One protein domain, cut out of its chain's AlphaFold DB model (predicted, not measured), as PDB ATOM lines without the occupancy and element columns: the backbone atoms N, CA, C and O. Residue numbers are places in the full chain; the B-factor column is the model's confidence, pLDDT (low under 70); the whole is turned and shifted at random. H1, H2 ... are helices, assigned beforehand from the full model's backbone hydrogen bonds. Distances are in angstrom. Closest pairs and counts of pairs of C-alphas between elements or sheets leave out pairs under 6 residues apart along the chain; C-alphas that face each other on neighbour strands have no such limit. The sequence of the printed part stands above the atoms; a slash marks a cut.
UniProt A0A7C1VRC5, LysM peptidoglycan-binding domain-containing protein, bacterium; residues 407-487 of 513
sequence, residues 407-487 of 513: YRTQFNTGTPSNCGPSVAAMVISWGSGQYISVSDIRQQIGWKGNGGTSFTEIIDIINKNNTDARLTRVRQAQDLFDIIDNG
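AT A GLANCE: This is residues 407 to 487 of the 513 residues of the protein "LysM peptidoglycan-binding domain-containing protein" of bacterium (UniProt A0A7C1VRC5). H2 and H4 lie side by side, with H3 set crosswise and short H1 packed on H2; a long link leads away to H5, alone at one end. The printed part has 81 residues, five named helices, H1 to H5, and no named strand: all helix. It is only just compact, close to loose, with a radius of gyration of the C-alphas of 13.6 A, and only just elongated, spanning 38 by 25 by 23 A.

IN THESE COORDINATES: H1, residues 407 to 411, begins at C-alpha 407 (-1.141, -16.070, 38.757). H2 is residues 419 to 432, 19.9 A long; H3, 438 to 444, 9.8 A; H4, 455 to 464, 14.0 A. H5, 477 to 485, 12.5 A, ends at C-alpha 485 (0.002, -41.359, 37.873).

HOW THE PARTS SIT: The hub H2 touches H1 (closest C-alphas Gln 410 and Ser 422, 5.5 A), H3 (Ser 422 and Val 438, 5.6 A; about perpendicular, 87 degrees) and H4 (Ile 428 and Ile 462, 5.9 A; a shallow tilt of 29 degrees, the same way). H2 touches H1 with residues 419 to 425 alone and touches H3 with residues 421 to 425 alone. H5 is apart from H1, H2, H3 and H4. In each helix every O i to N i+4 pair is within hydrogen-bond range.

THE WHOLE: The C-alphas of Gly 414 and Gln 478, the two farthest apart, are 38.4 A apart. The printed part has no cut; the link H4 to H5 is long, 12 residues. Mean pLDDT of the printed part is 73.2; 23 residues are under 70, among them 407 to 418 and 448 to 452.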
ATOM      1  N   TYR A 407      -1.249 -17.221  39.657       61.06
ATOM      2  CA  TYR A 407      -1.141 -16.070  38.757       61.06
ATOM      3  C   TYR A 407      -0.378 -14.926  39.429       61.06
ATOM      4  O   TYR A 407       0.551 -14.367  38.839       61.06
ATOM      5  N   ARG A 408      -0.691 -14.651  40.702       58.81
ATOM      6  CA  ARG A 408       0.042 -13.675  41.518       58.81
ATOM      7  C   ARG A 408       1.496 -14.088  41.717       58.81
ATOM      8  O   ARG A 408       2.364 -13.241  41.528       58.81
ATOM      9  N   THR A 409       1.777 -15.376  41.976       62.09
ATOM     10  CA  THR A 409       3.171 -15.843  42.114       62.09
ATOM     11  C   THR A 409       4.015 -15.530  40.880       62.09
ATOM     12  O   THR A 409       5.137 -15.066  41.045       62.09
ATOM     13  N   GLN A 410       3.472 -15.694  39.666       64.88
ATOM     14  CA  GLN A 410       4.207 -15.462  38.420       64.88
ATOM     15  C   GLN A 410       4.238 -13.990  37.986       64.88
ATOM     16  O   GLN A 410       5.313 -13.481  37.661       64.88
ATOM     17  N   PHE A 411       3.085 -13.320  37.931       58.06
ATOM     18  CA  PHE A 411       2.933 -12.055  37.203       58.06
ATOM     19  C   PHE A 411       2.897 -10.818  38.106       58.06
ATOM     20  O   PHE A 411       3.493  -9.805  37.748       58.06
ATOM     21  N   ASN A 412       2.283 -10.887  39.293       58.47
ATOM     22  CA  ASN A 412       2.045  -9.710  40.145       58.47
ATOM     23  C   ASN A 412       3.243  -9.351  41.046       58.47
ATOM     24  O   ASN A 412       3.108  -9.187  42.253       58.47
ATOM     25  N   THR A 413       4.452  -9.317  40.479       55.66
ATOM     26  CA  THR A 413       5.692  -9.228  41.277       55.66
ATOM     27  C   THR A 413       6.707  -8.195  40.788       55.66
ATOM     28  O   THR A 413       7.822  -8.149  41.304       55.66
ATOM     29  N   GLY A 414       6.351  -7.393  39.779       52.56
ATOM     30  CA  GLY A 414       7.172  -6.284  39.272       52.56
ATOM     31  C   GLY A 414       8.464  -6.650  38.549       52.56
ATOM     32  O   GLY A 414       9.199  -5.769  38.113       52.56
ATOM     33  N   THR A 415       8.751  -7.940  38.405       55.19
ATOM     34  CA  THR A 415      10.054  -8.435  37.957       55.19
ATOM     35  C   THR A 415       9.964  -9.215  36.645       55.19
ATOM     36  O   THR A 415       9.182 -10.170  36.577       55.19
ATOM     37  N   PRO A 416      10.790  -8.905  35.624       51.03
ATOM     38  CA  PRO A 416      10.894  -9.746  34.436       51.03
ATOM     39  C   PRO A 416      11.461 -11.135  34.787       51.03
ATOM     40  O   PRO A 416      12.271 -11.285  35.700       51.03
ATOM     41  N   SER A 417      11.038 -12.154  34.033       61.50
ATOM     42  CA  SER A 417      11.503 -13.552  34.129       61.50
ATOM     43  C   SER A 417      11.411 -14.213  35.508       61.50
ATOM     44  O   SER A 417      12.354 -14.817  36.019       61.50
ATOM     45  N   ASN A 418      10.218 -14.174  36.085       69.38
ATOM     46  CA  ASN A 418       9.918 -14.778  37.378       69.38
ATOM     47  C   ASN A 418       9.563 -16.290  37.328       69.38
ATOM     48  O   ASN A 418       9.162 -16.874  38.333       69.38
ATOM     49  N   CYS A 419       9.695 -16.949  36.169       73.38
ATOM     50  CA  CYS A 419       9.220 -18.327  35.953       73.38
ATOM     51  C   CYS A 419       9.889 -19.375  36.853       73.38
ATOM     52  O   CYS A 419       9.187 -20.167  37.477       73.38
ATOM     53  N   GLY A 420      11.219 -19.364  36.969       77.38
ATOM     54  CA  GLY A 420      11.952 -20.301  37.828       77.38
ATOM     55  C   GLY A 420      11.569 -20.193  39.313       77.38
ATOM     56  O   GLY A 420      11.127 -21.190  39.890       77.38
ATOM     57  N   PRO A 421      11.659 -18.996  39.930       78.69
ATOM     58  CA  PRO A 421      11.288 -18.797  41.330       78.69
ATOM     59  C   PRO A 421       9.819 -19.126  41.628       78.69
ATOM     60  O   PRO A 421       9.523 -19.703  42.673       78.69
ATOM     61  N   SER A 422       8.901 -18.817  40.704       78.88
ATOM     62  CA  SER A 422       7.470 -19.117  40.866       78.88
ATOM     63  C   SER A 422       7.188 -20.616  40.823       78.88
ATOM     64  O   SER A 422       6.471 -21.129  41.678       78.88
ATOM     65  N   VAL A 423       7.804 -21.340  39.882       81.38
ATOM     66  CA  VAL A 423       7.701 -22.805  39.802       81.38
ATOM     67  C   VAL A 423       8.232 -23.457  41.080       81.38
ATOM     68  O   VAL A 423       7.551 -24.306  41.651       81.38
ATOM     69  N   ALA A 424       9.395 -23.031  41.582       83.25
ATOM     70  CA  ALA A 424       9.936 -23.539  42.842       83.25
ATOM     71  C   ALA A 424       8.993 -23.264  44.031       83.25
ATOM     72  O   ALA A 424       8.690 -24.184  44.792       83.25
ATOM     73  N   ALA A 425       8.464 -22.039  44.151       81.44
ATOM     74  CA  ALA A 425       7.504 -21.680  45.196       81.44
ATOM     75  C   ALA A 425       6.227 -22.535  45.137       81.44
ATOM     76  O   ALA A 425       5.751 -23.005  46.172       81.44
ATOM     77  N   MET A 426       5.695 -22.786  43.935       81.69
ATOM     78  CA  MET A 426       4.538 -23.659  43.729       81.69
ATOM     79  C   MET A 426       4.837 -25.101  44.152       81.69
ATOM     80  O   MET A 426       4.067 -25.664  44.927       81.69
ATOM     81  N   VAL A 427       5.944 -25.697  43.693       83.44
ATOM     82  CA  VAL A 427       6.277 -27.100  44.007       83.44
ATOM     83  C   VAL A 427       6.520 -27.304  45.500       83.44
ATOM     84  O   VAL A 427       5.957 -28.235  46.068       83.44
ATOM     85  N   ILE A 428       7.269 -26.413  46.154       83.31
ATOM     86  CA  ILE A 428       7.470 -26.459  47.612       83.31
ATOM     87  C   ILE A 428       6.133 -26.281  48.339       83.31
ATOM     88  O   ILE A 428       5.845 -27.017  49.284       83.31
ATOM     89  N   SER A 429       5.286 -25.351  47.882       81.56
ATOM     90  CA  SER A 429       3.983 -25.112  48.508       81.56
ATOM     91  C   SER A 429       3.084 -26.341  48.446       81.56
ATOM     92  O   SER A 429       2.513 -26.736  49.464       81.56
ATOM     93  N   TRP A 430       2.968 -26.970  47.274       80.12
ATOM     94  CA  TRP A 430       2.186 -28.191  47.076       80.12
ATOM     95  C   TRP A 430       2.791 -29.407  47.790       80.12
ATOM     96  O   TRP A 430       2.053 -30.119  48.464       80.12
ATOM     97  N   GLY A 431       4.108 -29.620  47.695       79.12
ATOM     98  CA  GLY A 431       4.798 -30.782  48.265       79.12
ATOM     99  C   GLY A 431       4.855 -30.790  49.795       79.12
ATOM    100  O   GLY A 431       4.641 -31.828  50.412       79.12
ATOM    101  N   SER A 432       5.082 -29.630  50.421       79.38
ATOM    102  CA  SER A 432       5.133 -29.497  51.890       79.38
ATOM    103  C   SER A 432       3.772 -29.219  52.542       79.38
ATOM    104  O   SER A 432       3.640 -29.268  53.767       79.38
ATOM    105  N   GLY A 433       2.768 -28.826  51.753       75.50
ATOM    106  CA  GLY A 433       1.511 -28.268  52.253       75.50
ATOM    107  C   GLY A 433       1.626 -26.848  52.836       75.50
ATOM    108  O   GLY A 433       0.595 -26.233  53.105       75.50
ATOM    109  N   GLN A 434       2.825 -26.277  52.990       76.00
ATOM    110  CA  GLN A 434       3.060 -24.948  53.574       76.00
ATOM    111  C   GLN A 434       3.334 -23.906  52.488       76.00
ATOM    112  O   GLN A 434       4.212 -24.109  51.661       76.00
ATOM    113  N   TYR A 435       2.635 -22.767  52.493       75.12
ATOM    114  CA  TYR A 435       2.933 -21.692  51.537       75.12
ATOM    115  C   TYR A 435       4.318 -21.078  51.780       75.12
ATOM    116  O   TYR A 435       4.647 -20.695  52.910       75.12
ATOM    117  N   ILE A 436       5.061 -20.897  50.688       75.69
ATOM    118  CA  ILE A 436       6.293 -20.109  50.606       75.69
ATOM    119  C   ILE A 436       6.133 -19.025  49.531       75.69
ATOM    120  O   ILE A 436       5.590 -19.296  48.459       75.69
ATOM    121  N   SER A 437       6.574 -17.793  49.807       74.19
ATOM    122  CA  SER A 437       6.442 -16.708  48.830       74.19
ATOM    123  C   SER A 437       7.541 -16.782  47.772       74.19
ATOM    124  O   SER A 437       8.646 -17.277  48.006       74.19
ATOM    125  N   VAL A 438       7.272 -16.219  46.594       75.00
ATOM    126  CA  VAL A 438       8.291 -16.112  45.539       75.00
ATOM    127  C   VAL A 438       9.430 -15.171  45.952       75.00
ATOM    128  O   VAL A 438      10.566 -15.362  45.522       75.00
ATOM    129  N   SER A 439       9.159 -14.202  46.834       71.25
ATOM    130  CA  SER A 439      10.187 -13.340  47.429       71.25
ATOM    131  C   SER A 439      11.167 -14.145  48.292       71.25
ATOM    132  O   SER A 439      12.379 -14.035  48.105       71.25
ATOM    133  N   ASP A 440      10.655 -15.044  49.144       76.69
ATOM    134  CA  ASP A 440      11.485 -15.934  49.971       76.69
ATOM    135  C   ASP A 440      12.377 -16.829  49.098       76.69
ATOM    136  O   ASP A 440      13.557 -17.020  49.397       76.69
ATOM    137  N   ILE A 441      11.838 -17.356  47.990       80.50
ATOM    138  CA  ILE A 441      12.615 -18.148  47.026       80.50
ATOM    139  C   ILE A 441      13.720 -17.306  46.382       80.50
ATOM    140  O   ILE A 441      14.873 -17.737  46.376       80.50
ATOM    141  N   ARG A 442      13.410 -16.097  45.887       76.38
ATOM    142  CA  ARG A 442      14.408 -15.177  45.304       76.38
ATOM    143  C   ARG A 442      15.535 -14.871  46.283       76.38
ATOM    144  O   ARG A 442      16.698 -14.906  45.884       76.38
ATOM    145  N   GLN A 443      15.205 -14.604  47.547       76.25
ATOM    146  CA  GLN A 443      16.191 -14.342  48.593       76.25
ATOM    147  C   GLN A 443      17.072 -15.573  48.847       76.25
ATOM    148  O   GLN A 443      18.295 -15.449  48.907       76.25
ATOM    149  N   GLN A 444      16.477 -16.766  48.942       82.56
ATOM    150  CA  GLN A 444      17.210 -18.006  49.216       82.56
ATOM    151  C   GLN A 444      18.141 -18.455  48.080       82.56
ATOM    152  O   GLN A 444      19.150 -19.097  48.376       82.56
ATOM    153  N   ILE A 445      17.825 -18.132  46.819       77.75
ATOM    154  CA  ILE A 445      18.684 -18.416  45.650       77.75
ATOM    155  C   ILE A 445      19.576 -17.228  45.245       77.75
ATOM    156  O   ILE A 445      20.333 -17.329  44.286       77.75
ATOM    157  N   GLY A 446      19.495 -16.087  45.942       73.88
ATOM    158  CA  GLY A 446      20.281 -14.886  45.626       73.88
ATOM    159  C   GLY A 446      19.952 -14.257  44.263       73.88
ATOM    160  O   GLY A 446      20.847 -13.732  43.600       73.88
ATOM    161  N   TRP A 447      18.690 -14.333  43.830       70.81
ATOM    162  CA  TRP A 447      18.228 -13.925  42.499       70.81
ATOM    163  C   TRP A 447      18.429 -12.423  42.221       70.81
ATOM    164  O   TRP A 447      18.095 -11.584  43.057       70.81
ATOM    165  N   LYS A 448      18.937 -12.069  41.026       66.56
ATOM    166  CA  LYS A 448      19.423 -10.707  40.700       66.56
ATOM    167  C   LYS A 448      18.695  -9.973  39.563       66.56
ATOM    168  O   LYS A 448      19.248  -9.027  39.013       66.56
ATOM    169  N   GLY A 449      17.500 -10.397  39.146       58.88
ATOM    170  CA  GLY A 449      16.779  -9.715  38.053       58.88
ATOM    171  C   GLY A 449      17.239 -10.050  36.630       58.88
ATOM    172  O   GLY A 449      16.689  -9.519  35.670       58.88
ATOM    173  N   ASN A 450      18.221 -10.938  36.463       59.50
ATOM    174  CA  ASN A 450      18.944 -11.162  35.205       59.50
ATOM    175  C   ASN A 450      18.304 -12.181  34.239       59.50
ATOM    176  O   ASN A 450      18.972 -12.647  33.319       59.50
ATOM    177  N   GLY A 451      17.030 -12.528  34.417       53.66
ATOM    178  CA  GLY A 451      16.272 -13.205  33.362       53.66
ATOM    179  C   GLY A 451      16.101 -14.726  33.469       53.66
ATOM    180  O   GLY A 451      15.333 -15.273  32.679       53.66
ATOM    181  N   GLY A 452      16.761 -15.419  34.402       62.72
ATOM    182  CA  GLY A 452      16.692 -16.883  34.469       62.72
ATOM    183  C   GLY A 452      17.073 -17.489  35.817       62.72
ATOM    184  O   GLY A 452      17.738 -16.866  36.640       62.72
ATOM    185  N   THR A 453      16.638 -18.729  36.025       71.44
ATOM    186  CA  THR A 453      17.061 -19.608  37.121       71.44
ATOM    187  C   THR A 453      17.311 -20.978  36.513       71.44
ATOM    188  O   THR A 453      16.487 -21.472  35.743       71.44
ATOM    189  N   SER A 454      18.468 -21.561  36.796       74.94
ATOM    190  CA  SER A 454      18.879 -22.856  36.268       74.94
ATOM    191  C   SER A 454      18.096 -24.007  36.903       74.94
ATOM    192  O   SER A 454      17.554 -23.896  38.003       74.94
ATOM    193  N   PHE A 455      18.069 -25.157  36.225       74.44
ATOM    194  CA  PHE A 455      17.424 -26.358  36.764       74.44
ATOM    195  C   PHE A 455      18.082 -26.849  38.050       74.44
ATOM    196  O   PHE A 455      17.378 -27.327  38.932       74.44
ATOM    197  N   THR A 456      19.401 -26.691  38.176       77.12
ATOM    198  CA  THR A 456      20.140 -27.029  39.395       77.12
ATOM    199  C   THR A 456      19.679 -26.158  40.561       77.12
ATOM    200  O   THR A 456      19.258 -26.702  41.571       77.12
ATOM    201  N   GLU A 457      19.613 -24.832  40.394       80.44
ATOM    202  CA  GLU A 457      19.112 -23.921  41.439       80.44
ATOM    203  C   GLU A 457      17.656 -24.225  41.838       80.44
ATOM    204  O   GLU A 457      17.326 -24.167  43.021       80.44
ATOM    205  N   ILE A 458      16.793 -24.587  40.876       81.00
ATOM    206  CA  ILE A 458      15.400 -24.996  41.139       81.00
ATOM    207  C   ILE A 458      15.348 -26.322  41.918       81.00
ATOM    208  O   ILE A 458      14.587 -26.441  42.874       81.00
ATOM    209  N   ILE A 459      16.149 -27.320  41.544       82.25
ATOM    210  CA  ILE A 459      16.201 -28.613  42.239       82.25
ATOM    211  C   ILE A 459      16.757 -28.436  43.660       82.25
ATOM    212  O   ILE A 459      16.159 -28.924  44.619       82.25
ATOM    213  N   ASP A 460      17.847 -27.685  43.809       83.69
ATOM    214  CA  ASP A 460      18.511 -27.442  45.088       83.69
ATOM    215  C   ASP A 460      17.600 -26.692  46.068       83.69
ATOM    216  O   ASP A 460      17.532 -27.064  47.242       83.69
ATOM    217  N   ILE A 461      16.849 -25.678  45.613       85.75
ATOM    218  CA  ILE A 461      15.931 -24.945  46.497       85.75
ATOM    219  C   ILE A 461      14.723 -25.788  46.923       85.75
ATOM    220  O   ILE A 461      14.296 -25.683  48.074       85.75
ATOM    221  N   ILE A 462      14.199 -26.652  46.044       83.56
ATOM    222  CA  ILE A 462      13.090 -27.558  46.378       83.56
ATOM    223  C   ILE A 462      13.562 -28.604  47.407       83.56
ATOM    224  O   ILE A 462      12.944 -28.736  48.468       83.56
ATOM    225  N   ASN A 463      14.725 -29.226  47.175       83.06
ATOM    226  CA  ASN A 463      15.357 -30.170  48.105       83.06
ATOM    227  C   ASN A 463      15.667 -29.532  49.472       83.06
ATOM    228  O   ASN A 463      15.348 -30.101  50.517       83.06
ATOM    229  N   LYS A 464      16.215 -28.308  49.487       86.25
ATOM    230  CA  LYS A 464      16.496 -27.536  50.713       86.25
ATOM    231  C   LYS A 464      15.237 -27.222  51.532       86.25
ATOM    232  O   LYS A 464      15.328 -27.062  52.746       86.25
ATOM    233  N   ASN A 465      14.068 -27.172  50.893       82.62
ATOM    234  CA  ASN A 465      12.768 -26.978  51.542       82.62
ATOM    235  C   ASN A 465      12.033 -28.314  51.810       82.62
ATOM    236  O   ASN A 465      10.804 -28.359  51.861       82.62
ATOM    237  N   ASN A 466      12.784 -29.402  52.028       80.69
ATOM    238  CA  ASN A 466      12.298 -30.736  52.412       80.69
ATOM    239  C   ASN A 466      11.306 -31.378  51.422       80.69
ATOM    240  O   ASN A 466      10.466 -32.184  51.819       80.69
ATOM    241  N   THR A 467      11.395 -31.033  50.136       78.12
ATOM    242  CA  THR A 467      10.611 -31.654  49.058       78.12
ATOM    243  C   THR A 467      11.583 -32.345  48.099       78.12
ATOM    244  O   THR A 467      12.471 -31.681  47.581       78.12
ATOM    245  N   ASP A 468      11.456 -33.658  47.869       79.94
ATOM    246  CA  ASP A 468      12.372 -34.387  46.968       79.94
ATOM    247  C   ASP A 468      12.157 -33.968  45.505       79.94
ATOM    248  O   ASP A 468      11.051 -34.082  44.967       79.94
ATOM    249  N   ALA A 469      13.218 -33.488  44.860       81.06
ATOM    250  CA  ALA A 469      13.227 -33.055  43.471       81.06
ATOM    251  C   ALA A 469      14.384 -33.692  42.698       81.06
ATOM    252  O   ALA A 469      15.553 -33.602  43.078       81.06
ATOM    253  N   ARG A 470      14.056 -34.279  41.541       78.25
ATOM    254  CA  ARG A 470      15.022 -34.900  40.627       78.25
ATOM    255  C   ARG A 470      14.655 -34.671  39.166       78.25
ATOM    256  O   ARG A 470      13.490 -34.769  38.777       78.25
ATOM    257  N   LEU A 471      15.667 -34.450  38.330       77.94
ATOM    258  CA  LEU A 471      15.486 -34.369  36.883       77.94
ATOM    259  C   LEU A 471      15.178 -35.764  36.316       77.94
ATOM    260  O   LEU A 471      16.018 -36.661  36.365       77.94
ATOM    261  N   THR A 472      13.980 -35.947  35.757       73.12
ATOM    262  CA  THR A 472      13.547 -37.227  35.171       73.12
ATOM    263  C   THR A 472      13.430 -37.100  33.653       73.12
ATOM    264  O   THR A 472      12.749 -36.216  33.144       73.12
ATOM    265  N   ARG A 473      14.100 -37.986  32.904       70.25
ATOM    266  CA  ARG A 473      14.125 -37.930  31.436       70.25
ATOM    267  C   ARG A 473      12.894 -38.600  30.821       70.25
ATOM    268  O   ARG A 473      12.857 -39.822  30.709       70.25
ATOM    269  N   VAL A 474      11.963 -37.788  30.327       71.12
ATOM    270  CA  VAL A 474      10.845 -38.222  29.473       71.12
ATOM    271  C   VAL A 474      11.369 -38.534  28.062       71.12
ATOM    272  O   VAL A 474      12.133 -37.758  27.488       71.12
ATOM    273  N   ARG A 475      10.999 -39.688  27.496       74.19
ATOM    274  CA  ARG A 475      11.370 -40.134  26.135       74.19
ATOM    275  C   ARG A 475      10.153 -40.327  25.233       74.19
ATOM    276  O   ARG A 475      10.263 -40.206  24.016       74.19
ATOM    277  N   GLN A 476       9.008 -40.642  25.826       74.62
ATOM    278  CA  GLN A 476       7.730 -40.887  25.163       74.62
ATOM    279  C   GLN A 476       6.581 -40.398  26.056       74.62
ATOM    280  O   GLN A 476       6.741 -40.250  27.265       74.62
ATOM    281  N   ALA A 477       5.394 -40.200  25.476       70.50
ATOM    282  CA  ALA A 477       4.225 -39.732  26.225       70.50
ATOM    283  C   ALA A 477       3.830 -40.658  27.394       70.50
ATOM    284  O   ALA A 477       3.294 -40.175  28.384       70.50
ATOM    285  N   GLN A 478       4.111 -41.966  27.299       75.00
ATOM    286  CA  GLN A 478       3.832 -42.907  28.388       75.00
ATOM    287  C   GLN A 478       4.635 -42.587  29.652       75.00
ATOM    288  O   GLN A 478       4.060 -42.621  30.729       75.00
ATOM    289  N   ASP A 479       5.902 -42.177  29.525       73.62
ATOM    290  CA  ASP A 479       6.734 -41.870  30.694       73.62
ATOM    291  C   ASP A 479       6.162 -40.674  31.476       73.62
ATOM    292  O   ASP A 479       6.226 -40.649  32.698       73.62
ATOM    293  N   LEU A 480       5.559 -39.696  30.784       69.25
ATOM    294  CA  LEU A 480       4.884 -38.564  31.427       69.25
ATOM    295  C   LEU A 480       3.632 -39.013  32.197       69.25
ATOM    296  O   LEU A 480       3.428 -38.566  33.323       69.25
ATOM    297  N   PHE A 481       2.817 -39.902  31.616       69.69
ATOM    298  CA  PHE A 481       1.668 -40.480  32.323       69.69
ATOM    299  C   PHE A 481       2.124 -41.288  33.540       69.69
ATOM    300  O   PHE A 481       1.607 -41.068  34.626       69.69
ATOM    301  N   ASP A 482       3.149 -42.131  33.396       71.69
ATOM    302  CA  ASP A 482       3.682 -42.937  34.496       71.69
ATOM    303  C   ASP A 482       4.232 -42.053  35.638       71.69
ATOM    304  O   ASP A 482       4.073 -42.389  36.807       71.69
ATOM    305  N   ILE A 483       4.853 -40.904  35.344       69.50
ATOM    306  CA  ILE A 483       5.329 -39.953  36.370       69.50
ATOM    307  C   ILE A 483       4.148 -39.283  37.103       69.50
ATOM    308  O   ILE A 483       4.154 -39.214  38.337       69.50
ATOM    309  N   ILE A 484       3.131 -38.820  36.367       67.12
ATOM    310  CA  ILE A 484       1.946 -38.151  36.933       67.12
ATOM    311  C   ILE A 484       1.099 -39.132  37.759       67.12
ATOM    312  O   ILE A 484       0.745 -38.829  38.898       67.12
ATOM    313  N   ASP A 485       0.831 -40.328  37.230       69.56
ATOM    314  CA  ASP A 485       0.002 -41.359  37.873       69.56
ATOM    315  C   ASP A 485       0.652 -41.924  39.153       69.56
ATOM    316  O   ASP A 485      -0.048 -42.414  40.040       69.56
ATOM    317  N   ASN A 486       1.978 -41.796  39.306       72.88
ATOM    318  CA  ASN A 486       2.700 -42.093  40.551       72.88
ATOM    319  C   ASN A 486       2.529 -41.013  41.647       72.88
ATOM    320  O   ASN A 486       3.168 -41.099  42.695       72.88
ATOM    321  N   GLY A 487       1.691 -39.992  41.429       66.12
ATOM    322  CA  GLY A 487       1.399 -38.948  42.415       66.12
ATOM    323  C   GLY A 487       2.529 -37.931  42.607       66.12
ATOM    324  O   GLY A 487       2.594 -37.283  43.651       66.12
TER     325      GLY A 487